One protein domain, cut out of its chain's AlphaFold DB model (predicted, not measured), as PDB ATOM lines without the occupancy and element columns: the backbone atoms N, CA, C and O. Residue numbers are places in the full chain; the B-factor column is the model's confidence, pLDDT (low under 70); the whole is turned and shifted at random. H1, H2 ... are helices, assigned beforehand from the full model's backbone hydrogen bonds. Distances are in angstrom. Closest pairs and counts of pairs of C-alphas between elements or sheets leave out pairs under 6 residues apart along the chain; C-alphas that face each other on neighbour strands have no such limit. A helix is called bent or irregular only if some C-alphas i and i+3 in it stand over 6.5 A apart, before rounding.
ATOM      1  N   LEU A 166      83.952  -8.621 380.669       72.12
ATOM      2  CA  LEU A 166      83.558  -7.806 381.813       72.12
ATOM      3  C   LEU A 166      82.094  -7.396 381.623       72.12
ATOM      4  O   LEU A 166      81.669  -7.091 380.507       72.12
ATOM      5  N   LYS A 167      81.326  -7.434 382.709       77.06
ATOM      6  CA  LYS A 167      79.921  -7.039 382.736       77.06
ATOM      7  C   LYS A 167      79.721  -6.116 383.926       77.06
ATOM      8  O   LYS A 167      79.556  -6.588 385.048       77.06
ATOM      9  N   ASP A 168      79.786  -4.820 383.659       76.12
ATOM     10  CA  ASP A 168      79.775  -3.794 384.703       76.12
ATOM     11  C   ASP A 168      78.401  -3.705 385.399       76.12
ATOM     12  O   ASP A 168      78.338  -3.518 386.612       76.12
ATOM     13  N   ASP A 169      77.310  -3.992 384.676       82.75
ATOM     14  CA  ASP A 169      75.929  -4.057 385.191       82.75
ATOM     15  C   ASP A 169      75.605  -5.370 385.949       82.75
ATOM     16  O   ASP A 169      74.530  -5.960 385.777       82.75
ATOM     17  N   PHE A 170      76.543  -5.909 386.735       82.44
ATOM     18  CA  PHE A 170      76.310  -7.121 387.535       82.44
ATOM     19  C   PHE A 170      75.838  -6.791 388.958       82.44
ATOM     20  O   PHE A 170      76.644  -6.534 389.854       82.44
ATOM     21  N   ASP A 171      74.525  -6.879 389.181       85.62
ATOM     22  CA  ASP A 171      73.932  -6.882 390.521       85.62
ATOM     23  C   ASP A 171      73.904  -8.313 391.118       85.62
ATOM     24  O   ASP A 171      73.206  -9.190 390.585       85.62
ATOM     25  N   PRO A 172      74.608  -8.582 392.239       83.56
ATOM     26  CA  PRO A 172      74.513  -9.861 392.941       83.56
ATOM     27  C   PRO A 172      73.132 -10.116 393.570       83.56
ATOM     28  O   PRO A 172      72.837 -11.262 393.908       83.56
ATOM     29  N   CYS A 173      72.288  -9.090 393.725       87.06
ATOM     30  CA  CYS A 173      70.960  -9.183 394.333       87.06
ATOM     31  C   CYS A 173      69.809  -9.400 393.325       87.06
ATOM     32  O   CYS A 173      68.694  -9.691 393.764       87.06
ATOM     33  N   ASP A 174      70.042  -9.328 392.003       88.31
ATOM     34  CA  ASP A 174      68.984  -9.523 390.993       88.31
ATOM     35  C   ASP A 174      68.350 -10.926 391.118       88.31
ATOM     36  O   ASP A 174      69.028 -11.948 391.283       88.31
ATOM     37  N   ALA A 175      67.027 -10.998 390.953       87.12
ATOM     38  CA  ALA A 175      66.274 -12.247 390.857       87.12
ATOM     39  C   ALA A 175      66.778 -13.162 389.725       87.12
ATOM     40  O   ALA A 175      66.603 -14.378 389.796       87.12
ATOM     41  N   LYS A 176      67.394 -12.590 388.677       85.94
ATOM     42  CA  LYS A 176      67.965 -13.338 387.536       85.94
ATOM     43  C   LYS A 176      69.321 -13.993 387.830       85.94
ATOM     44  O   LYS A 176      69.754 -14.843 387.042       85.94
ATOM     45  N   THR A 177      69.986 -13.588 388.915       85.94
ATOM     46  CA  THR A 177      71.280 -14.128 389.362       85.94
ATOM     47  C   THR A 177      71.087 -15.458 390.102       85.94
ATOM     48  O   THR A 177      71.860 -16.394 389.903       85.94
ATOM     49  N   LEU A 178      69.996 -15.603 390.865       86.88
ATOM     50  CA  LEU A 178      69.633 -16.850 391.544       86.88
ATOM     51  C   LEU A 178      68.917 -17.826 390.591       86.88
ATOM     52  O   LEU A 178      67.695 -17.795 390.433       86.88
ATOM     53  N   ARG A 179      69.702 -18.705 389.952       87.38
ATOM     54  CA  ARG A 179      69.239 -19.710 388.968       87.38
ATOM     55  C   ARG A 179      69.229 -21.162 389.469       87.38
ATOM     56  O   ARG A 179      69.098 -22.077 388.664       87.38
ATOM     57  N   ASP A 180      69.389 -21.381 390.771       86.94
ATOM     58  CA  ASP A 180      69.286 -22.714 391.378       86.94
ATOM     59  C   ASP A 180      67.859 -23.281 391.167       86.94
ATOM     60  O   ASP A 180      66.893 -22.614 391.559       86.94
ATOM     61  N   PRO A 181      67.695 -24.486 390.574       92.19
ATOM     62  CA  PRO A 181      66.393 -25.131 390.378       92.19
ATOM     63  C   PRO A 181      65.544 -25.246 391.651       92.19
ATOM     64  O   PRO A 181      64.319 -25.218 391.565       92.19
ATOM     65  N   LYS A 182      66.167 -25.295 392.835       91.81
ATOM     66  CA  LYS A 182      65.490 -25.267 394.142       91.81
ATOM     67  C   LYS A 182      64.580 -24.043 394.338       91.81
ATOM     68  O   LYS A 182      63.652 -24.096 395.140       91.81
ATOM     69  N   TYR A 183      64.851 -22.945 393.634       88.62
ATOM     70  CA  TYR A 183      64.084 -21.700 393.692       88.62
ATOM     71  C   TYR A 183      63.336 -21.411 392.377       88.62
ATOM     72  O   TYR A 183      62.944 -20.269 392.133       88.62
ATOM     73  N   ALA A 184      63.121 -22.427 391.528       87.81
ATOM     74  CA  ALA A 184      62.409 -22.293 390.255       87.81
ATOM     75  C   ALA A 184      60.972 -21.765 390.417       87.81
ATOM     76  O   ALA A 184      60.546 -20.949 389.600       87.81
ATOM     77  N   ASP A 185      60.284 -22.150 391.495       92.50
ATOM     78  CA  ASP A 185      58.908 -21.730 391.801       92.50
ATOM     79  C   ASP A 185      58.827 -20.445 392.650       92.50
ATOM     80  O   ASP A 185      57.750 -19.881 392.826       92.50
ATOM     81  N   ALA A 186      59.957 -19.956 393.178       89.94
ATOM     82  CA  ALA A 186      59.986 -18.776 394.044       89.94
ATOM     83  C   ALA A 186      59.692 -17.489 393.256       89.94
ATOM     84  O   ALA A 186      60.211 -17.299 392.142       89.94
ATOM     85  N   THR A 187      58.921 -16.581 393.859       94.19
ATOM     86  CA  THR A 187      58.589 -15.267 393.282       94.19
ATOM     87  C   THR A 187      59.834 -14.397 393.095       94.19
ATOM     88  O   THR A 187      60.890 -14.634 393.687       94.19
ATOM     89  N   LYS A 188      59.733 -13.356 392.262       92.00
ATOM     90  CA  LYS A 188      60.852 -12.440 391.990       92.00
ATOM     91  C   LYS A 188      61.344 -11.767 393.279       92.00
ATOM     92  O   LYS A 188      62.549 -11.650 393.496       92.00
ATOM     93  N   GLU A 189      60.417 -11.374 394.141       91.31
ATOM     94  CA  GLU A 189      60.661 -10.680 395.403       91.31
ATOM     95  C   GLU A 189      61.329 -11.615 396.425       91.31
ATOM     96  O   GLU A 189      62.301 -11.227 397.077       91.31
ATOM     97  N   GLU A 190      60.886 -12.874 396.512       92.88
ATOM     98  CA  GLU A 190      61.564 -13.908 397.303       92.88
ATOM     99  C   GLU A 190      62.976 -14.186 396.783       92.88
ATOM    100  O   GLU A 190      63.904 -14.275 397.588       92.88
ATOM    101  N   ARG A 191      63.179 -14.256 395.459       92.56
ATOM    102  CA  ARG A 191      64.521 -14.437 394.882       92.56
ATOM    103  C   ARG A 191      65.453 -13.277 395.203       92.56
ATOM    104  O   ARG A 191      66.581 -13.551 395.580       92.56
ATOM    105  N   ILE A 192      65.003 -12.021 395.142       91.88
ATOM    106  CA  ILE A 192      65.821 -10.859 395.555       91.88
ATOM    107  C   ILE A 192      66.223 -10.979 397.032       91.88
ATOM    108  O   ILE A 192      67.381 -10.765 397.391       91.88
ATOM    109  N   ASN A 193      65.286 -11.373 397.901       92.50
ATOM    110  CA  ASN A 193      65.568 -11.584 399.322       92.50
ATOM    111  C   ASN A 193      66.571 -12.733 399.546       92.50
ATOM    112  O   ASN A 193      67.482 -12.597 400.361       92.50
ATOM    113  N   LEU A 194      66.444 -13.836 398.805       91.94
ATOM    114  CA  LEU A 194      67.361 -14.977 398.857       91.94
ATOM    115  C   LEU A 194      68.748 -14.633 398.292       91.94
ATOM    116  O   LEU A 194      69.742 -14.946 398.944       91.94
ATOM    117  N   SER A 195      68.834 -13.953 397.143       91.62
ATOM    118  CA  SER A 195      70.089 -13.448 396.565       91.62
ATOM    119  C   SER A 195      70.837 -12.573 397.572       91.62
ATOM    120  O   SER A 195      72.015 -12.810 397.830       91.62
ATOM    121  N   PHE A 196      70.143 -11.627 398.217       90.94
ATOM    122  CA  PHE A 196      70.724 -10.768 399.252       90.94
ATOM    123  C   PHE A 196      71.217 -11.560 400.477       90.94
ATOM    124  O   PHE A 196      72.330 -11.328 400.948       90.94
ATOM    125  N   MET A 197      70.435 -12.527 400.976       91.62
ATOM    126  CA  MET A 197      70.844 -13.383 402.101       91.62
ATOM    127  C   MET A 197      72.075 -14.239 401.768       91.62
ATOM    128  O   MET A 197      73.004 -14.324 402.576       91.62
ATOM    129  N   HIS A 198      72.117 -14.834 400.572       91.06
ATOM    130  CA  HIS A 198      73.274 -15.599 400.095       91.06
ATOM    131  C   HIS A 198      74.500 -14.703 399.900       91.06
ATOM    132  O   HIS A 198      75.597 -15.082 400.309       91.06
ATOM    133  N   TYR A 199      74.323 -13.492 399.360       91.19
ATOM    134  CA  TYR A 199      75.393 -12.506 399.202       91.19
ATOM    135  C   TYR A 199      75.994 -12.089 400.550       91.19
ATOM    136  O   TYR A 199      77.209 -12.180 400.722       91.19
ATOM    137  N   CYS A 200      75.168 -11.731 401.539       90.50
ATOM    138  CA  CYS A 200      75.648 -11.379 402.880       90.50
ATOM    139  C   CYS A 200      76.411 -12.550 403.524       90.50
ATOM    140  O   CYS A 200      77.528 -12.369 404.002       90.50
ATOM    141  N   ASN A 201      75.885 -13.779 403.438       91.44
ATOM    142  CA  ASN A 201      76.579 -14.980 403.918       91.44
ATOM    143  C   ASN A 201      77.924 -15.225 403.196       91.44
ATOM    144  O   ASN A 201      78.908 -15.611 403.830       91.44
ATOM    145  N   HIS A 202      78.008 -14.966 401.886       90.69
ATOM    146  CA  HIS A 202      79.266 -15.040 401.131       90.69
ATOM    147  C   HIS A 202      80.264 -13.957 401.566       90.69
ATOM    148  O   HIS A 202      81.459 -14.242 401.680       90.69
ATOM    149  N   ILE A 203      79.795 -12.742 401.855       91.38
ATOM    150  CA  ILE A 203      80.606 -11.631 402.365       91.38
ATOM    151  C   ILE A 203      81.144 -11.935 403.776       91.38
ATOM    152  O   ILE A 203      82.344 -11.774 404.024       91.38
ATOM    153  N   GLU A 204      80.309 -12.450 404.683       89.62
ATOM    154  CA  GLU A 204      80.740 -12.876 406.021       89.62
ATOM    155  C   GLU A 204      81.723 -14.056 405.956       89.62
ATOM    156  O   GLU A 204      82.747 -14.045 406.646       89.62
ATOM    157  N   CYS A 205      81.495 -15.027 405.063       90.44
ATOM    158  CA  CYS A 205      82.468 -16.083 404.774       90.44
ATOM    159  C   CYS A 205      83.797 -15.515 404.251       90.44
ATOM    160  O   CYS A 205      84.853 -15.877 404.769       90.44
ATOM    161  N   ALA A 206      83.778 -14.591 403.285       91.00
ATOM    162  CA  ALA A 206      84.987 -13.980 402.730       91.00
ATOM    163  C   ALA A 206      85.811 -13.244 403.804       91.00
ATOM    164  O   ALA A 206      87.035 -13.407 403.869       91.00
ATOM    165  N   LEU A 207      85.154 -12.520 404.720       90.12
ATOM    166  CA  LEU A 207      85.815 -11.885 405.867       90.12
ATOM    167  C   LEU A 207      86.562 -12.881 406.767       90.12
ATOM    168  O   LEU A 207      87.519 -12.479 407.432       90.12
ATOM    169  N   ARG A 208      86.201 -14.171 406.807       89.00
ATOM    170  CA  ARG A 208      86.944 -15.185 407.587       89.00
ATOM    171  C   ARG A 208      88.349 -15.429 407.026       89.00
ATOM    172  O   ARG A 208      89.265 -15.618 407.822       89.00
ATOM    173  N   TYR A 209      88.526 -15.354 405.705       88.44
ATOM    174  CA  TYR A 209      89.783 -15.678 405.011       88.44
ATOM    175  C   TYR A 209      90.685 -14.462 404.724       88.44
ATOM    176  O   TYR A 209      91.891 -14.619 404.522       88.44
ATOM    177  N   ILE A 210      90.141 -13.239 404.728       89.12
ATOM    178  CA  ILE A 210      90.929 -12.010 404.527       89.12
ATOM    179  C   ILE A 210      91.860 -11.765 405.734       89.12
ATOM    180  O   ILE A 210      91.464 -11.884 406.893       89.12
ATOM    181  N   ARG A 211      93.121 -11.390 405.470       89.00
ATOM    182  CA  ARG A 211      94.145 -11.167 406.511       89.00
ATOM    183  C   ARG A 211      93.890  -9.886 407.319       89.00
ATOM    184  O   ARG A 211      93.536  -8.851 406.756       89.00
ATOM    185  N   ALA A 212      94.159  -9.955 408.626       81.50
ATOM    186  CA  ALA A 212      93.821  -8.959 409.655       81.50
ATOM    187  C   ALA A 212      93.873  -7.464 409.242       81.50
ATOM    188  O   ALA A 212      92.823  -6.825 409.291       81.50
ATOM    189  N   PRO A 213      95.007  -6.877 408.794       82.88
ATOM    190  CA  PRO A 213      95.071  -5.432 408.532       82.88
ATOM    191  C   PRO A 213      94.113  -4.972 407.424       82.88
ATOM    192  O   PRO A 213      93.549  -3.886 407.511       82.88
ATOM    193  N   ILE A 214      93.888  -5.811 406.410       88.56
ATOM    194  CA  ILE A 214      92.963  -5.532 405.303       88.56
ATOM    195  C   ILE A 214      91.521  -5.850 405.734       88.56
ATOM    196  O   ILE A 214      90.603  -5.076 405.459       88.56
ATOM    197  N   LYS A 215      91.329  -6.949 406.478       92.25
ATOM    198  CA  LYS A 215      90.033  -7.414 406.998       92.25
ATOM    199  C   LYS A 215      89.288  -6.331 407.776       92.25
ATOM    200  O   LYS A 215      88.088  -6.179 407.582       92.25
ATOM    201  N   PHE A 216      89.973  -5.557 408.618       92.44
ATOM    202  CA  PHE A 216      89.325  -4.519 409.431       92.44
ATOM    203  C   PHE A 216      88.827  -3.325 408.610       92.44
ATOM    204  O   PHE A 216      87.779  -2.764 408.928       92.44
ATOM    205  N   VAL A 217      89.551  -2.945 407.552       93.38
ATOM    206  CA  VAL A 217      89.131  -1.874 406.633       93.38
ATOM    207  C   VAL A 217      87.927  -2.337 405.817       93.38
ATOM    208  O   VAL A 217      86.907  -1.652 405.778       93.38
ATOM    209  N   ILE A 218      88.008  -3.544 405.249       92.12
ATOM    210  CA  ILE A 218      86.932  -4.137 404.448       92.12
ATOM    211  C   ILE A 218      85.665  -4.372 405.289       92.12
ATOM    212  O   ILE A 218      84.575  -4.032 404.844       92.12
ATOM    213  N   ALA A 219      85.782  -4.860 406.527       93.38
ATOM    214  CA  ALA A 219      84.626  -5.057 407.406       93.38
ATOM    215  C   ALA A 219      83.928  -3.739 407.787       93.38
ATOM    216  O   ALA A 219      82.703  -3.702 407.869       93.38
ATOM    217  N   ARG A 220      84.678  -2.644 407.989       94.31
ATOM    218  CA  ARG A 220      84.079  -1.315 408.214       94.31
ATOM    219  C   ARG A 220      83.274  -0.849 407.001       94.31
ATOM    220  O   ARG A 220      82.174  -0.345 407.190       94.31
ATOM    221  N   TYR A 221      83.794  -1.065 405.791       94.31
ATOM    222  CA  TYR A 221      83.094  -0.748 404.544       94.31
ATOM    223  C   TYR A 221      81.835  -1.613 404.349       94.31
ATOM    224  O   TYR A 221      80.742  -1.087 404.178       94.31
ATOM    225  N   PHE A 222      81.932  -2.937 404.496       93.88
ATOM    226  CA  PHE A 222      80.761  -3.819 404.386       93.88
ATOM    227  C   PHE A 222      79.686  -3.543 405.454       93.88
ATOM    228  O   PHE A 222      78.513  -3.828 405.230       93.88
ATOM    229  N   HIS A 223      80.053  -2.958 406.600       94.31
ATOM    230  CA  HIS A 223      79.091  -2.485 407.596       94.31
ATOM    231  C   HIS A 223      78.428  -1.152 407.201       94.31
ATOM    232  O   HIS A 223      77.258  -0.961 407.525       94.31
ATOM    233  N   SER A 224      79.116  -0.226 406.516       93.06
ATOM    234  CA  SER A 224      78.463   0.992 405.997       93.06
ATOM    235  C   SER A 224      77.496   0.690 404.850       93.06
ATOM    236  O   SER A 224      76.434   1.300 404.798       93.06
ATOM    237  N   GLU A 225      77.799  -0.312 404.019       88.88
ATOM    238  CA  GLU A 225      76.884  -0.819 402.979       88.88
ATOM    239  C   GLU A 225      75.755  -1.721 403.535       88.88
ATOM    240  O   GLU A 225      74.864  -2.147 402.801       88.88
ATOM    241  N   GLY A 226      75.776  -2.046 404.835       89.12
ATOM    242  CA  GLY A 226      74.768  -2.892 405.487       89.12
ATOM    243  C   GLY A 226      74.831  -4.389 405.142       89.12
ATOM    244  O   GLY A 226      73.890  -5.117 405.451       89.12
ATOM    245  N   TRP A 227      75.920  -4.864 404.526       90.00
ATOM    246  CA  TRP A 227      76.109  -6.267 404.115       90.00
ATOM    247  C   TRP A 227      76.549  -7.195 405.259       90.00
ATOM    248  O   TRP A 227      76.490  -8.414 405.112       90.00
ATOM    249  N   ILE A 228      77.003  -6.639 406.389       93.06
ATOM    250  CA  ILE A 228      77.317  -7.393 407.614       93.06
ATOM    251  C   ILE A 228      76.677  -6.742 408.837       93.06
ATOM    252  O   ILE A 228      76.513  -5.521 408.900       93.06
ATOM    253  N   SER A 229      76.369  -7.546 409.853       92.69
ATOM    254  CA  SER A 229      75.785  -7.024 411.090       92.69
ATOM    255  C   SER A 229      76.799  -6.243 411.943       92.69
ATOM    256  O   SER A 229      78.016  -6.458 411.883       92.69
ATOM    257  N   LYS A 230      76.295  -5.378 412.835       92.56
ATOM    258  CA  LYS A 230      77.119  -4.713 413.860       92.56
ATOM    259  C   LYS A 230      77.856  -5.719 414.753       92.56
ATOM    260  O   LYS A 230      78.985  -5.444 415.154       92.56
ATOM    261  N   GLN A 231      77.252  -6.875 415.040       93.06
ATOM    262  CA  GLN A 231      77.897  -7.954 415.791       93.06
ATOM    263  C   GLN A 231      79.076  -8.535 414.997       93.06
ATOM    264  O   GLN A 231      80.195  -8.541 415.507       93.06
ATOM    265  N   THR A 232      78.861  -8.900 413.730       90.50
ATOM    266  CA  THR A 232      79.894  -9.431 412.826       90.50
ATOM    267  C   THR A 232      81.091  -8.480 412.710       90.50
ATOM    268  O   THR A 232      82.243  -8.922 412.700       90.50
ATOM    269  N   LEU A 233      80.840  -7.163 412.681       93.31
ATOM    270  CA  LEU A 233      81.894  -6.145 412.724       93.31
ATOM    271  C   LEU A 233      82.672  -6.168 414.054       93.31
ATOM    272  O   LEU A 233      83.903  -6.170 414.025       93.31
ATOM    273  N   GLN A 234      81.995  -6.180 415.209       92.81
ATOM    274  CA  GLN A 234      82.676  -6.201 416.514       92.81
ATOM    275  C   GLN A 234      83.493  -7.483 416.714       92.81
ATOM    276  O   GLN A 234      84.646  -7.406 417.137       92.81
ATOM    277  N   GLU A 235      82.943  -8.643 416.355       91.06
ATOM    278  CA  GLU A 235      83.660  -9.921 416.371       91.06
ATOM    279  C   GLU A 235      84.889  -9.864 415.458       91.06
ATOM    280  O   GLU A 235      86.004 -10.150 415.896       91.06
ATOM    281  N   THR A 236      84.714  -9.388 414.219       90.56
ATOM    282  CA  THR A 236      85.799  -9.226 413.241       90.56
ATOM    283  C   THR A 236      86.948  -8.366 413.765       90.56
ATOM    284  O   THR A 236      88.104  -8.741 413.580       90.56
ATOM    285  N   LEU A 237      86.653  -7.243 414.426       88.62
ATOM    286  CA  LEU A 237      87.666  -6.355 415.009       88.62
ATOM    287  C   LEU A 237      88.313  -6.944 416.279       88.62
ATOM    288  O   LEU A 237      89.484  -6.677 416.547       88.62
ATOM    289  N   SER A 238      87.584  -7.769 417.037       84.06
ATOM    290  CA  SER A 238      88.038  -8.326 418.323       84.06
ATOM    291  C   SER A 238      89.005  -9.509 418.194       84.06
ATOM    292  O   SER A 238      89.698  -9.835 419.158       84.06
ATOM    293  N   ILE A 239      89.091 -10.146 417.018       68.44
ATOM    294  CA  ILE A 239      89.925 -11.342 416.770       68.44
ATOM    295  C   ILE A 239      91.401 -11.141 417.160       68.44
ATOM    296  O   ILE A 239      92.026 -12.070 417.661       68.44
ATOM    297  N   ASN A 240      91.949  -9.929 417.019       54.25
ATOM    298  CA  ASN A 240      93.335  -9.634 417.409       54.25
ATOM    299  C   ASN A 240      93.603  -9.709 418.925       54.25
ATOM    300  O   ASN A 240      94.765  -9.718 419.320       54.25
ATOM    301  N   HIS A 241      92.566  -9.735 419.767       46.66
ATOM    302  CA  HIS A 241      92.706  -9.681 421.225       46.66
ATOM    303  C   HIS A 241      92.590 -11.042 421.930       46.66
ATOM    304  O   HIS A 241      92.737 -11.095 423.147       46.66
TER     305      HIS A 241
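What this domain is: This is residues 166 to 241 of the 284 residues of an uncharacterized protein of Rhizopus microsporus var. microsporus (UniProt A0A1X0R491). One long helix, H1, makes most of the length of the domain, and after its last residue, 209, the backbone folds back on itself twice, into H2 and then H3, two shorter helices packed side by side as a hairpin near the last part of H1. The three helices run nearly along one common line, to and fro, while the unnamed stretch of residues 166 to 187 winds near the end where H1 begins, its first residues leading away from the helices. The printed part has 76 residues with three named helices, in the order H1, H2, H3, and no named strand; the class is all helix. The whole is loose, with a radius of gyration of the C-alphas of 14.7 A, and elongated, with spans of 46 by 28 by 20 A.

How they stand to each other: H1, residues 188 to 209, is the longest helix. H2, residues 212 to 224, only just touches H1, with 3 pairs of C-alphas within 8 A; the closest C-alphas are those of Leu 207 and Lys 215, 6.2 A apart. H1 touches H2 with residue 207 alone, and H2 touches H1 with residues 215 to 219 alone. H1 and H2 form a helical hairpin, running opposite ways at a shallow tilt of 23 degrees. H3, residues 230 to 241, touches H2 with 9 pairs of C-alphas within 8 A, the closest being those of Ala 219 and Leu 233, 6.1 A apart. H2 and H3 form a second helical hairpin, opposite ways at a shallow tilt of 14 degrees. H1 and H3 are close but not clearly touching, their closest C-alphas being those of Glu 204 and Thr 232 at 7.7 A; they run the same way at a shallow tilt of 9 degrees. The O i to N i+4 pairs within hydrogen-bond range are 17 of 18 in H1, 8 of 9 in H2 and 6 of 8 in H3.

Where its parts are: H1 begins at C-alpha 188, at (60.852, -12.440, 391.990), and measures 31.9 A from first to last C-alpha. H2 measures 18.7 A, and its C-alpha 212 is at (93.821, -8.959, 409.655). H3 measures 17.9 A and ends at C-alpha 241, at (92.706, -9.681, 421.225). H3 is irregular, but only just: C-alphas 237 and 240 are 7.0 A apart.

The domain as a whole: The two C-alphas farthest apart are those of Asp 185 and His 241, 46.4 A. The printed part has no cut. The links from H1 to H2, of 2 residues, and from H2 to H3, of 5 residues, are tight. The mean pLDDT of the printed part is 88.2, and residues 239 to 241 are under 70.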